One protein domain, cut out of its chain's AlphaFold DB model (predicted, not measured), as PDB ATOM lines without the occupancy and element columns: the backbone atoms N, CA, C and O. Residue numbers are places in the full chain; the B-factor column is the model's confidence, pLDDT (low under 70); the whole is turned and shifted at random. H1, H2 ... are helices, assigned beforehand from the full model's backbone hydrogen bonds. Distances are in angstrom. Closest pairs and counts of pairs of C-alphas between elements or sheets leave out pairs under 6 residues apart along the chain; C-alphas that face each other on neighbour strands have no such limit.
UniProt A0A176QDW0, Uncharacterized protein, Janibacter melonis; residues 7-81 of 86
ATOM      1  N   ARG A   7      46.540   7.790  -5.294       78.00
ATOM      2  CA  ARG A   7      46.631   7.680  -6.769       78.00
ATOM      3  C   ARG A   7      47.898   6.995  -7.289       78.00
ATOM      4  O   ARG A   7      47.884   6.443  -8.381       78.00
ATOM      5  N   GLY A   8      48.995   7.056  -6.539       81.88
ATOM      6  CA  GLY A   8      50.234   6.351  -6.869       81.88
ATOM      7  C   GLY A   8      50.217   4.886  -6.432       81.88
ATOM      8  O   GLY A   8      50.957   4.085  -6.992       81.88
ATOM      9  N   ASN A   9      49.375   4.540  -5.453       86.44
ATOM     10  CA  ASN A   9      49.236   3.183  -4.928       86.44
ATOM     11  C   ASN A   9      48.124   2.383  -5.621       86.44
ATOM     12  O   ASN A   9      48.262   1.164  -5.703       86.44
ATOM     13  N   PHE A  10      47.075   3.057  -6.106       91.69
ATOM     14  CA  PHE A  10      45.874   2.471  -6.715       91.69
ATOM     15  C   PHE A  10      45.485   3.225  -8.003       91.69
ATOM     16  O   PHE A  10      44.484   3.949  -8.037       91.69
ATOM     17  N   PRO A  11      46.328   3.178  -9.048       89.81
ATOM     18  CA  PRO A  11      46.168   4.022 -10.228       89.81
ATOM     19  C   PRO A  11      44.915   3.694 -11.046       89.81
ATOM     20  O   PRO A  11      44.277   4.614 -11.562       89.81
ATOM     21  N   THR A  12      44.543   2.420 -11.173       90.25
ATOM     22  CA  THR A  12      43.405   1.996 -11.998       90.25
ATOM     23  C   THR A  12      42.096   2.200 -11.248       90.25
ATOM     24  O   THR A  12      41.154   2.749 -11.818       90.25
ATOM     25  N   LEU A  13      42.060   1.887  -9.948       90.06
ATOM     26  CA  LEU A  13      40.922   2.257  -9.102       90.06
ATOM     27  C   LEU A  13      40.731   3.779  -9.073       90.06
ATOM     28  O   LEU A  13      39.614   4.267  -9.201       90.06
ATOM     29  N   GLY A  14      41.823   4.542  -8.983       89.00
ATOM     30  CA  GLY A  14      41.788   6.001  -9.029       89.00
ATOM     31  C   GLY A  14      41.199   6.557 -10.323       89.00
ATOM     32  O   GLY A  14      40.439   7.523 -10.277       89.00
ATOM     33  N   GLN A  15      41.514   5.962 -11.476       86.44
ATOM     34  CA  GLN A  15      40.905   6.345 -12.754       86.44
ATOM     35  C   GLN A  15      39.397   6.091 -12.759       86.44
ATOM     36  O   GLN A  15      38.644   6.977 -13.164       86.44
ATOM     37  N   LEU A  16      38.976   4.929 -12.258       85.94
ATOM     38  CA  LEU A  16      37.570   4.551 -12.195       85.94
ATOM     39  C   LEU A  16      36.773   5.502 -11.299       85.94
ATOM     40  O   LEU A  16      35.817   6.117 -11.752       85.94
ATOM     41  N   VAL A  17      37.190   5.693 -10.046       85.25
ATOM     42  CA  VAL A  17      36.366   6.424  -9.068       85.25
ATOM     43  C   VAL A  17      36.407   7.943  -9.246       85.25
ATOM     44  O   VAL A  17      35.440   8.619  -8.912       85.25
ATOM     45  N   SER A  18      37.497   8.493  -9.802       79.62
ATOM     46  CA  SER A  18      37.633   9.946 -10.007       79.62
ATOM     47  C   SER A  18      36.960  10.469 -11.274       79.62
ATOM     48  O   SER A  18      36.594  11.641 -11.331       79.62
ATOM     49  N   GLY A  19      36.837   9.628 -12.305       66.88
ATOM     50  CA  GLY A  19      36.198   9.982 -13.575       66.88
ATOM     51  C   GLY A  19      34.829   9.336 -13.775       66.88
ATOM     52  O   GLY A  19      34.033   9.842 -14.562       66.88
ATOM     53  N   GLY A  20      34.574   8.227 -13.082       62.00
ATOM     54  CA  GLY A  20      33.439   7.347 -13.312       62.00
ATOM     55  C   GLY A  20      32.316   7.451 -12.293       62.00
ATOM     56  O   GLY A  20      31.273   6.896 -12.547       62.00
ATOM     57  N   PHE A  21      32.457   8.140 -11.160       71.56
ATOM     58  CA  PHE A  21      31.386   8.160 -10.150       71.56
ATOM     59  C   PHE A  21      31.014   9.572  -9.704       71.56
ATOM     60  O   PHE A  21      30.929   9.851  -8.518       71.56
ATOM     61  N   VAL A  22      30.819  10.494 -10.646       69.69
ATOM     62  CA  VAL A  22      30.324  11.851 -10.343       69.69
ATOM     63  C   VAL A  22      28.795  11.882 -10.188       69.69
ATOM     64  O   VAL A  22      28.097  10.963 -10.609       69.69
ATOM     65  N   GLU A  23      28.250  12.949  -9.598       65.44
ATOM     66  CA  GLU A  23      26.796  13.145  -9.478       65.44
ATOM     67  C   GLU A  23      26.101  13.028 -10.851       65.44
ATOM     68  O   GLU A  23      26.550  13.612 -11.839       65.44
ATOM     69  N   GLY A  24      25.022  12.240 -10.920       63.72
ATOM     70  CA  GLY A  24      24.282  11.976 -12.159       63.72
ATOM     71  C   GLY A  24      24.944  10.973 -13.111       63.72
ATOM     72  O   GLY A  24      24.389  10.703 -14.171       63.72
ATOM     73  N   TYR A  25      26.095  10.386 -12.767       70.38
ATOM     74  CA  TYR A  25      26.785   9.431 -13.641       70.38
ATOM     75  C   TYR A  25      25.926   8.209 -13.992       70.38
ATOM     76  O   TYR A  25      25.868   7.812 -15.156       70.38
ATOM     77  N   GLU A  26      25.196   7.659 -13.018       73.25
ATOM     78  CA  GLU A  26      24.358   6.477 -13.250       73.25
ATOM     79  C   GLU A  26      23.220   6.728 -14.254       73.25
ATOM     80  O   GLU A  26      22.816   5.817 -14.975       73.25
ATOM     81  N   GLU A  27      22.747   7.975 -14.371       74.38
ATOM     82  CA  GLU A  27      21.723   8.367 -15.351       74.38
ATOM     83  C   GLU A  27      22.227   8.228 -16.798       74.38
ATOM     84  O   GLU A  27      21.445   7.958 -17.711       74.38
ATOM     85  N   TYR A  28      23.536   8.391 -17.015       73.06
ATOM     86  CA  TYR A  28      24.144   8.410 -18.346       73.06
ATOM     87  C   TYR A  28      24.848   7.106 -18.727       73.06
ATOM     88  O   TYR A  28      24.956   6.816 -19.921       73.06
ATOM     89  N   PHE A  29      25.342   6.340 -17.750       74.31
ATOM     90  CA  PHE A  29      26.284   5.243 -18.003       74.31
ATOM     91  C   PHE A  29      25.870   3.878 -17.432       74.31
ATOM     92  O   PHE A  29      26.510   2.888 -17.783       74.31
ATOM     93  N   GLY A  30      24.797   3.798 -16.638       77.44
ATOM     94  CA  GLY A  30      24.365   2.562 -15.967       77.44
ATOM     95  C   GLY A  30      24.734   2.537 -14.485       77.44
ATOM     96  O   GLY A  30      25.313   3.493 -13.971       77.44
ATOM     97  N   THR A  31      24.376   1.470 -13.773       81.88
ATOM     98  CA  THR A  31      24.646   1.388 -12.324       81.88
ATOM     99  C   THR A  31      26.132   1.194 -12.051       81.88
ATOM    100  O   THR A  31      26.854   0.618 -12.870       81.88
ATOM    101  N   VAL A  32      26.607   1.621 -10.879       79.00
ATOM    102  CA  VAL A  32      28.007   1.416 -10.473       79.00
ATOM    103  C   VAL A  32      28.480  -0.028 -10.670       79.00
ATOM    104  O   VAL A  32      29.591  -0.246 -11.157       79.00
ATOM    105  N   GLU A  33      27.641  -1.020 -10.379       81.56
ATOM    106  CA  GLU A  33      27.968  -2.433 -10.578       81.56
ATOM    107  C   GLU A  33      28.174  -2.791 -12.053       81.56
ATOM    108  O   GLU A  33      29.080  -3.563 -12.369       81.56
ATOM    109  N   GLU A  34      27.374  -2.234 -12.966       84.12
ATOM    110  CA  GLU A  34      27.517  -2.459 -14.409       84.12
ATOM    111  C   GLU A  34      28.839  -1.890 -14.930       84.12
ATOM    112  O   GLU A  34      29.521  -2.540 -15.725       84.12
ATOM    113  N   ILE A  35      29.236  -0.712 -14.447       83.75
ATOM    114  CA  ILE A  35      30.497  -0.063 -14.820       83.75
ATOM    115  C   ILE A  35      31.699  -0.816 -14.247       83.75
ATOM    116  O   ILE A  35      32.624  -1.140 -14.996       83.75
ATOM    117  N   ILE A  36      31.673  -1.171 -12.957       83.25
ATOM    118  CA  ILE A  36      32.725  -1.996 -12.340       83.25
ATOM    119  C   ILE A  36      32.845  -3.322 -13.090       83.25
ATOM    120  O   ILE A  36      33.955  -3.755 -13.400       83.25
ATOM    121  N   ALA A  37      31.721  -3.960 -13.427       85.88
ATOM    122  CA  ALA A  37      31.727  -5.189 -14.205       85.88
ATOM    123  C   ALA A  37      32.322  -4.967 -15.601       85.88
ATOM    124  O   ALA A  37      33.151  -5.769 -16.032       85.88
ATOM    125  N   ALA A  38      31.954  -3.899 -16.308       85.62
ATOM    126  CA  ALA A  38      32.482  -3.601 -17.636       85.62
ATOM    127  C   ALA A  38      34.005  -3.387 -17.617       85.62
ATOM    128  O   ALA A  38      34.717  -3.994 -18.423       85.62
ATOM    129  N   ASP A  39      34.520  -2.597 -16.673       86.69
ATOM    130  CA  ASP A  39      35.959  -2.358 -16.538       86.69
ATOM    131  C   ASP A  39      36.716  -3.595 -16.039       86.69
ATOM    132  O   ASP A  39      37.804  -3.888 -16.535       86.69
ATOM    133  N   ALA A  40      36.136  -4.390 -15.136       87.56
ATOM    134  CA  ALA A  40      36.739  -5.643 -14.678       87.56
ATOM    135  C   ALA A  40      36.888  -6.679 -15.808       87.56
ATOM    136  O   ALA A  40      37.835  -7.467 -15.800       87.56
ATOM    137  N   HIS A  41      35.990  -6.670 -16.801       90.12
ATOM    138  CA  HIS A  41      36.074  -7.539 -17.984       90.12
ATOM    139  C   HIS A  41      36.940  -6.957 -19.111       90.12
ATOM    140  O   HIS A  41      37.178  -7.639 -20.114       90.12
ATOM    141  N   ASN A  42      37.441  -5.726 -18.977       90.06
ATOM    142  CA  ASN A  42      38.343  -5.141 -19.957       90.06
ATOM    143  C   ASN A  42      39.679  -5.916 -19.960       90.06
ATOM    144  O   ASN A  42      40.360  -5.969 -18.936       90.06
ATOM    145  N   PRO A  43      40.118  -6.486 -21.098       90.88
ATOM    146  CA  PRO A  43      41.329  -7.309 -21.141       90.88
ATOM    147  C   PRO A  43      42.620  -6.516 -20.893       90.88
ATOM    148  O   PRO A  43      43.666  -7.114 -20.650       90.88
ATOM    149  N   VAL A  44      42.566  -5.184 -20.987       89.00
ATOM    150  CA  VAL A  44      43.709  -4.289 -20.789       89.00
ATOM    151  C   VAL A  44      43.750  -3.757 -19.360       89.00
ATOM    152  O   VAL A  44      44.811  -3.795 -18.741       89.00
ATOM    153  N   THR A  45      42.626  -3.257 -18.836       87.75
ATOM    154  CA  THR A  45      42.566  -2.568 -17.531       87.75
ATOM    155  C   THR A  45      42.027  -3.437 -16.397       87.75
ATOM    156  O   THR A  45      42.425  -3.235 -15.252       87.75
ATOM    157  N   GLY A  46      41.206  -4.446 -16.699       90.75
ATOM    158  CA  GLY A  46      40.523  -5.289 -15.717       90.75
ATOM    159  C   GLY A  46      41.450  -5.986 -14.718       90.75
ATOM    160  O   GLY A  46      41.225  -5.853 -13.517       90.75
ATOM    161  N   PRO A  47      42.540  -6.656 -15.146       94.94
ATOM    162  CA  PRO A  47      43.473  -7.284 -14.209       94.94
ATOM    163  C   PRO A  47      44.095  -6.305 -13.202       94.94
ATOM    164  O   PRO A  47      44.291  -6.666 -12.046       94.94
ATOM    165  N   TRP A  48      44.375  -5.066 -13.620       93.81
ATOM    166  CA  TRP A  48      44.956  -4.033 -12.755       93.81
ATOM    167  C   TRP A  48      43.924  -3.440 -11.800       93.81
ATOM    168  O   TRP A  48      44.230  -3.209 -10.634       93.81
ATOM    169  N   LEU A  49      42.687  -3.255 -12.269       91.81
ATOM    170  CA  LEU A  49      41.580  -2.830 -11.421       91.81
ATOM    171  C   LEU A  49      41.316  -3.851 -10.307       91.81
ATOM    172  O   LEU A  49      41.163  -3.477  -9.148       91.81
ATOM    173  N   LEU A  50      41.297  -5.142 -10.648       91.94
ATOM    174  CA  LEU A  50      41.076  -6.215  -9.681       91.94
ATOM    175  C   LEU A  50      42.226  -6.340  -8.670       91.94
ATOM    176  O   LEU A  50      41.963  -6.630  -7.500       91.94
ATOM    177  N   ASP A  51      43.475  -6.100  -9.083       94.19
ATOM    178  CA  ASP A  51      44.622  -6.036  -8.164       94.19
ATOM    179  C   ASP A  51      44.501  -4.851  -7.195       94.19
ATOM    180  O   ASP A  51      44.623  -5.032  -5.982       94.19
ATOM    181  N   ASP A  52      44.179  -3.658  -7.708       94.25
ATOM    182  CA  ASP A  52      43.961  -2.468  -6.884       94.25
ATOM    183  C   ASP A  52      42.837  -2.696  -5.862       94.25
ATOM    184  O   ASP A  52      43.041  -2.453  -4.671       94.25
ATOM    185  N   ILE A  53      41.683  -3.224  -6.292       91.31
ATOM    186  CA  ILE A  53      40.555  -3.546  -5.400       91.31
ATOM    187  C   ILE A  53      40.984  -4.561  -4.341       91.31
ATOM    188  O   ILE A  53      40.753  -4.346  -3.153       91.31
ATOM    189  N   SER A  54      41.655  -5.644  -4.742       92.06
ATOM    190  CA  SER A  54      42.103  -6.678  -3.805       92.06
ATOM    191  C   SER A  54      43.049  -6.114  -2.746       92.06
ATOM    192  O   SER A  54      42.959  -6.497  -1.586       92.06
ATOM    193  N   ARG A  55      43.938  -5.186  -3.118       93.31
ATOM    194  CA  ARG A  55      44.869  -4.529  -2.191       93.31
ATOM    195  C   ARG A  55      44.172  -3.535  -1.265       93.31
ATOM    196  O   ARG A  55      44.559  -3.446  -0.103       93.31
ATOM    197  N   VAL A  56      43.163  -2.813  -1.751       90.62
ATOM    198  CA  VAL A  56      42.343  -1.906  -0.931       90.62
ATOM    199  C   VAL A  56      41.498  -2.689   0.073       90.62
ATOM    200  O   VAL A  56      41.457  -2.315   1.239       90.62
ATOM    201  N   LEU A  57      40.916  -3.824  -0.320       88.56
ATOM    202  CA  LEU A  57      40.100  -4.672   0.564       88.56
ATOM    203  C   LEU A  57      40.893  -5.378   1.682       88.56
ATOM    204  O   LEU A  57      40.298  -6.001   2.556       88.56
ATOM    205  N   LEU A  58      42.228  -5.288   1.683       91.50
ATOM    206  CA  LEU A  58      43.061  -5.723   2.812       91.50
ATOM    207  C   LEU A  58      43.128  -4.683   3.944       91.50
ATOM    208  O   LEU A  58      43.697  -4.973   4.999       91.50
ATOM    209  N   LEU A  59      42.612  -3.475   3.717       89.88
ATOM    210  CA  LEU A  59      42.589  -2.384   4.685       89.88
ATOM    211  C   LEU A  59      41.348  -2.464   5.589       89.88
ATOM    212  O   LEU A  59      40.446  -3.274   5.376       89.88
ATOM    213  N   THR A  60      41.309  -1.624   6.625       90.94
ATOM    214  CA  THR A  60      40.091  -1.447   7.428       90.94
ATOM    215  C   THR A  60      39.058  -0.618   6.666       90.94
ATOM    216  O   THR A  60      39.427   0.139   5.775       90.94
ATOM    217  N   ASP A  61      37.776  -0.718   7.019       87.56
ATOM    218  CA  ASP A  61      36.717   0.047   6.339       87.56
ATOM    219  C   ASP A  61      36.964   1.571   6.387       87.56
ATOM    220  O   ASP A  61      36.837   2.250   5.368       87.56
ATOM    221  N   ASP A  62      37.445   2.087   7.527       87.75
ATOM    222  CA  ASP A  62      37.829   3.498   7.688       87.75
ATOM    223  C   ASP A  62      38.983   3.894   6.748       87.75
ATOM    224  O   ASP A  62      38.972   4.970   6.141       87.75
ATOM    225  N   ASP A  63      39.980   3.017   6.595       90.56
ATOM    226  CA  ASP A  63      41.108   3.243   5.689       90.56
ATOM    227  C   ASP A  63      40.671   3.164   4.218       90.56
ATOM    228  O   ASP A  63      41.145   3.949   3.394       90.56
ATOM    229  N   VAL A  64      39.748   2.257   3.874       90.31
ATOM    230  CA  VAL A  64      39.158   2.170   2.528       90.31
ATOM    231  C   VAL A  64      38.410   3.459   2.205       90.31
ATOM    232  O   VAL A  64      38.649   4.048   1.151       90.31
ATOM    233  N   ALA A  65      37.572   3.955   3.120       89.00
ATOM    234  CA  ALA A  65      36.862   5.219   2.946       89.00
ATOM    235  C   ALA A  65      37.834   6.397   2.746       89.00
ATOM    236  O   ALA A  65      37.633   7.224   1.852       89.00
ATOM    237  N   ALA A  66      38.925   6.453   3.518       89.81
ATOM    238  CA  ALA A  66      39.960   7.476   3.365       89.81
ATOM    239  C   ALA A  66      40.676   7.389   2.005       89.81
ATOM    240  O   ALA A  66      40.898   8.417   1.360       89.81
ATOM    241  N   VAL A  67      40.994   6.176   1.540       91.44
ATOM    242  CA  VAL A  67      41.585   5.944   0.213       91.44
ATOM    243  C   VAL A  67      40.627   6.385  -0.891       91.44
ATOM    244  O   VAL A  67      41.035   7.133  -1.778       91.44
ATOM    245  N   LEU A  68      39.356   5.981  -0.842       89.25
ATOM    246  CA  LEU A  68      38.350   6.366  -1.836       89.25
ATOM    247  C   LEU A  68      38.151   7.888  -1.878       89.25
ATOM    248  O   LEU A  68      38.081   8.466  -2.965       89.25
ATOM    249  N   ALA A  69      38.141   8.549  -0.719       88.12
ATOM    250  CA  ALA A  69      38.084  10.005  -0.632       88.12
ATOM    251  C   ALA A  69      39.322  10.674  -1.261       88.12
ATOM    252  O   ALA A  69      39.176  11.626  -2.027       88.12
ATOM    253  N   GLU A  70      40.535  10.166  -1.006       91.31
ATOM    254  CA  GLU A  70      41.768  10.688  -1.620       91.31
ATOM    255  C   GLU A  70      41.797  10.467  -3.142       91.31
ATOM    256  O   GLU A  70      42.299  11.305  -3.897       91.31
ATOM    257  N   LEU A  71      41.232   9.356  -3.617       90.12
ATOM    258  CA  LEU A  71      41.083   9.089  -5.045       90.12
ATOM    259  C   LEU A  71      40.040  10.001  -5.708       90.12
ATOM    260  O   LEU A  71      40.121  10.206  -6.919       90.12
ATOM    261  N   GLY A  72      39.143  10.611  -4.932       86.56
ATOM    262  CA  GLY A  72      38.077  11.482  -5.420       86.56
ATOM    263  C   GLY A  72      36.830  10.714  -5.847       86.56
ATOM    264  O   GLY A  72      36.187  11.120  -6.809       86.56
ATOM    265  N   ASN A  73      36.517   9.606  -5.169       86.31
ATOM    266  CA  ASN A  73      35.266   8.881  -5.366       86.31
ATOM    267  C   ASN A  73      34.062   9.795  -5.093       86.31
ATOM    268  O   ASN A  73      33.955  10.355  -4.003       86.31
ATOM    269  N   GLY A  74      33.158   9.920  -6.062       78.94
ATOM    270  CA  GLY A  74      31.901  10.653  -5.890       78.94
ATOM    271  C   GLY A  74      30.682   9.757  -5.636       78.94
ATOM    272  O   GLY A  74      29.589  10.289  -5.453       78.94
ATOM    273  N   TYR A  75      30.844   8.426  -5.593       80.12
ATOM    274  CA  TYR A  75      29.748   7.513  -5.266       80.12
ATOM    275  C   TYR A  75      29.423   7.542  -3.769       80.12
ATOM    276  O   TYR A  75      30.281   7.236  -2.937       80.12
ATOM    277  N   THR A  76      28.175   7.857  -3.430       79.00
ATOM    278  CA  THR A  76      27.657   7.901  -2.054       79.00
ATOM    279  C   THR A  76      27.016   6.566  -1.666       79.00
ATOM    280  O   THR A  76      25.792   6.435  -1.647       79.00
ATOM    281  N   TYR A  77      27.838   5.553  -1.378       77.62
ATOM    282  CA  TYR A  77      27.394   4.214  -0.945       77.62
ATOM    283  C   TYR A  77      26.645   4.226   0.405       77.62
ATOM    284  O   TYR A  77      25.775   3.391   0.660       77.62
ATOM    285  N   ASP A  78      26.916   5.219   1.251       77.62
ATOM    286  CA  ASP A  78      26.236   5.455   2.526       77.62
ATOM    287  C   ASP A  78      24.737   5.754   2.355       77.62
ATOM    288  O   ASP A  78      23.919   5.316   3.168       77.62
ATOM    289  N   ALA A  79      24.350   6.413   1.256       77.25
ATOM    290  CA  ALA A  79      22.951   6.659   0.904       77.25
ATOM    291  C   ALA A  79      22.148   5.362   0.679       77.25
ATOM    292  O   ALA A  79      20.923   5.358   0.825       77.25
ATOM    293  N   TYR A  80      22.837   4.257   0.378       75.56
ATOM    294  CA  TYR A  80      22.259   2.927   0.174       75.56
ATOM    295  C   TYR A  80      22.384   2.024   1.414       75.56
ATOM    296  O   TYR A  80      21.976   0.864   1.377       75.56
ATOM    297  N   GLY A  81      22.914   2.541   2.530       81.75
ATOM    298  CA  GLY A  81      23.151   1.762   3.748       81.75
ATOM    299  C   GLY A  81      24.303   0.760   3.625       81.75
ATOM    300  O   GLY A  81      24.315  -0.234   4.354       81.75
TER     301      GLY A  81
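Overview. This is residues 7 to 81 of the 86 residues of an uncharacterized protein of Janibacter melonis (UniProt A0A176QDW0). Short helix H1 is in the middle, with H4 packed across its beginning, about perpendicular to it, and the last end of H5 packed on H1 as well. H3 and H4 meet in a corner, H3 near H1, while the small helices H2 and H6 lie farthest from the middle, apart from each other. The printed part has 75 residues with six named helices, H1 to H6 in chain order, and no named strand: the class is all helix. It is compact, with a radius of gyration of the C-alphas of 12.0 A and spans of 31 by 30 by 19 A.

Arrangement. Start at H1, residues 11 to 20. It touches H4, residues 46 to 56, about perpendicular at 82 degrees; look at the closest C-alphas, Thr 12 and Leu 49, 5.2 A apart. H1 also touches H5, residues 61 to 71, about perpendicular at 74 degrees, with C-alphas Gly 14 and Leu 71 closest at 5.1 A. H3, residues 32 to 40, touches H4 only at the corner, where C-alphas Ala 40 and Gly 46 are closest at 3.9 A. H2, residues 25 to 29, meets H1 only through their link. H6, residues 77 to 80, is apart from H5. In H1 to H5 every O i to N i+4 pair is within hydrogen-bond range; H6 is too short for such a pair.

Along the chain. Find C-alpha 11 at (46.168, 4.022, -10.228); H1 runs 13.5 A from there. H2 follows, then H3, 12.0 A long, H4, 15.3 A, and H5, 15.2 A. H6 ends at C-alpha 80, (22.259, 2.927, 0.174).

Size, cuts and confidence. The C-alphas of Val 44 and Gly 81 are farthest apart, 32.6 A. The printed part has no cut, and its five links between helices are tight. Confidence is under 70 at residues 19 to 20 and 22 to 24.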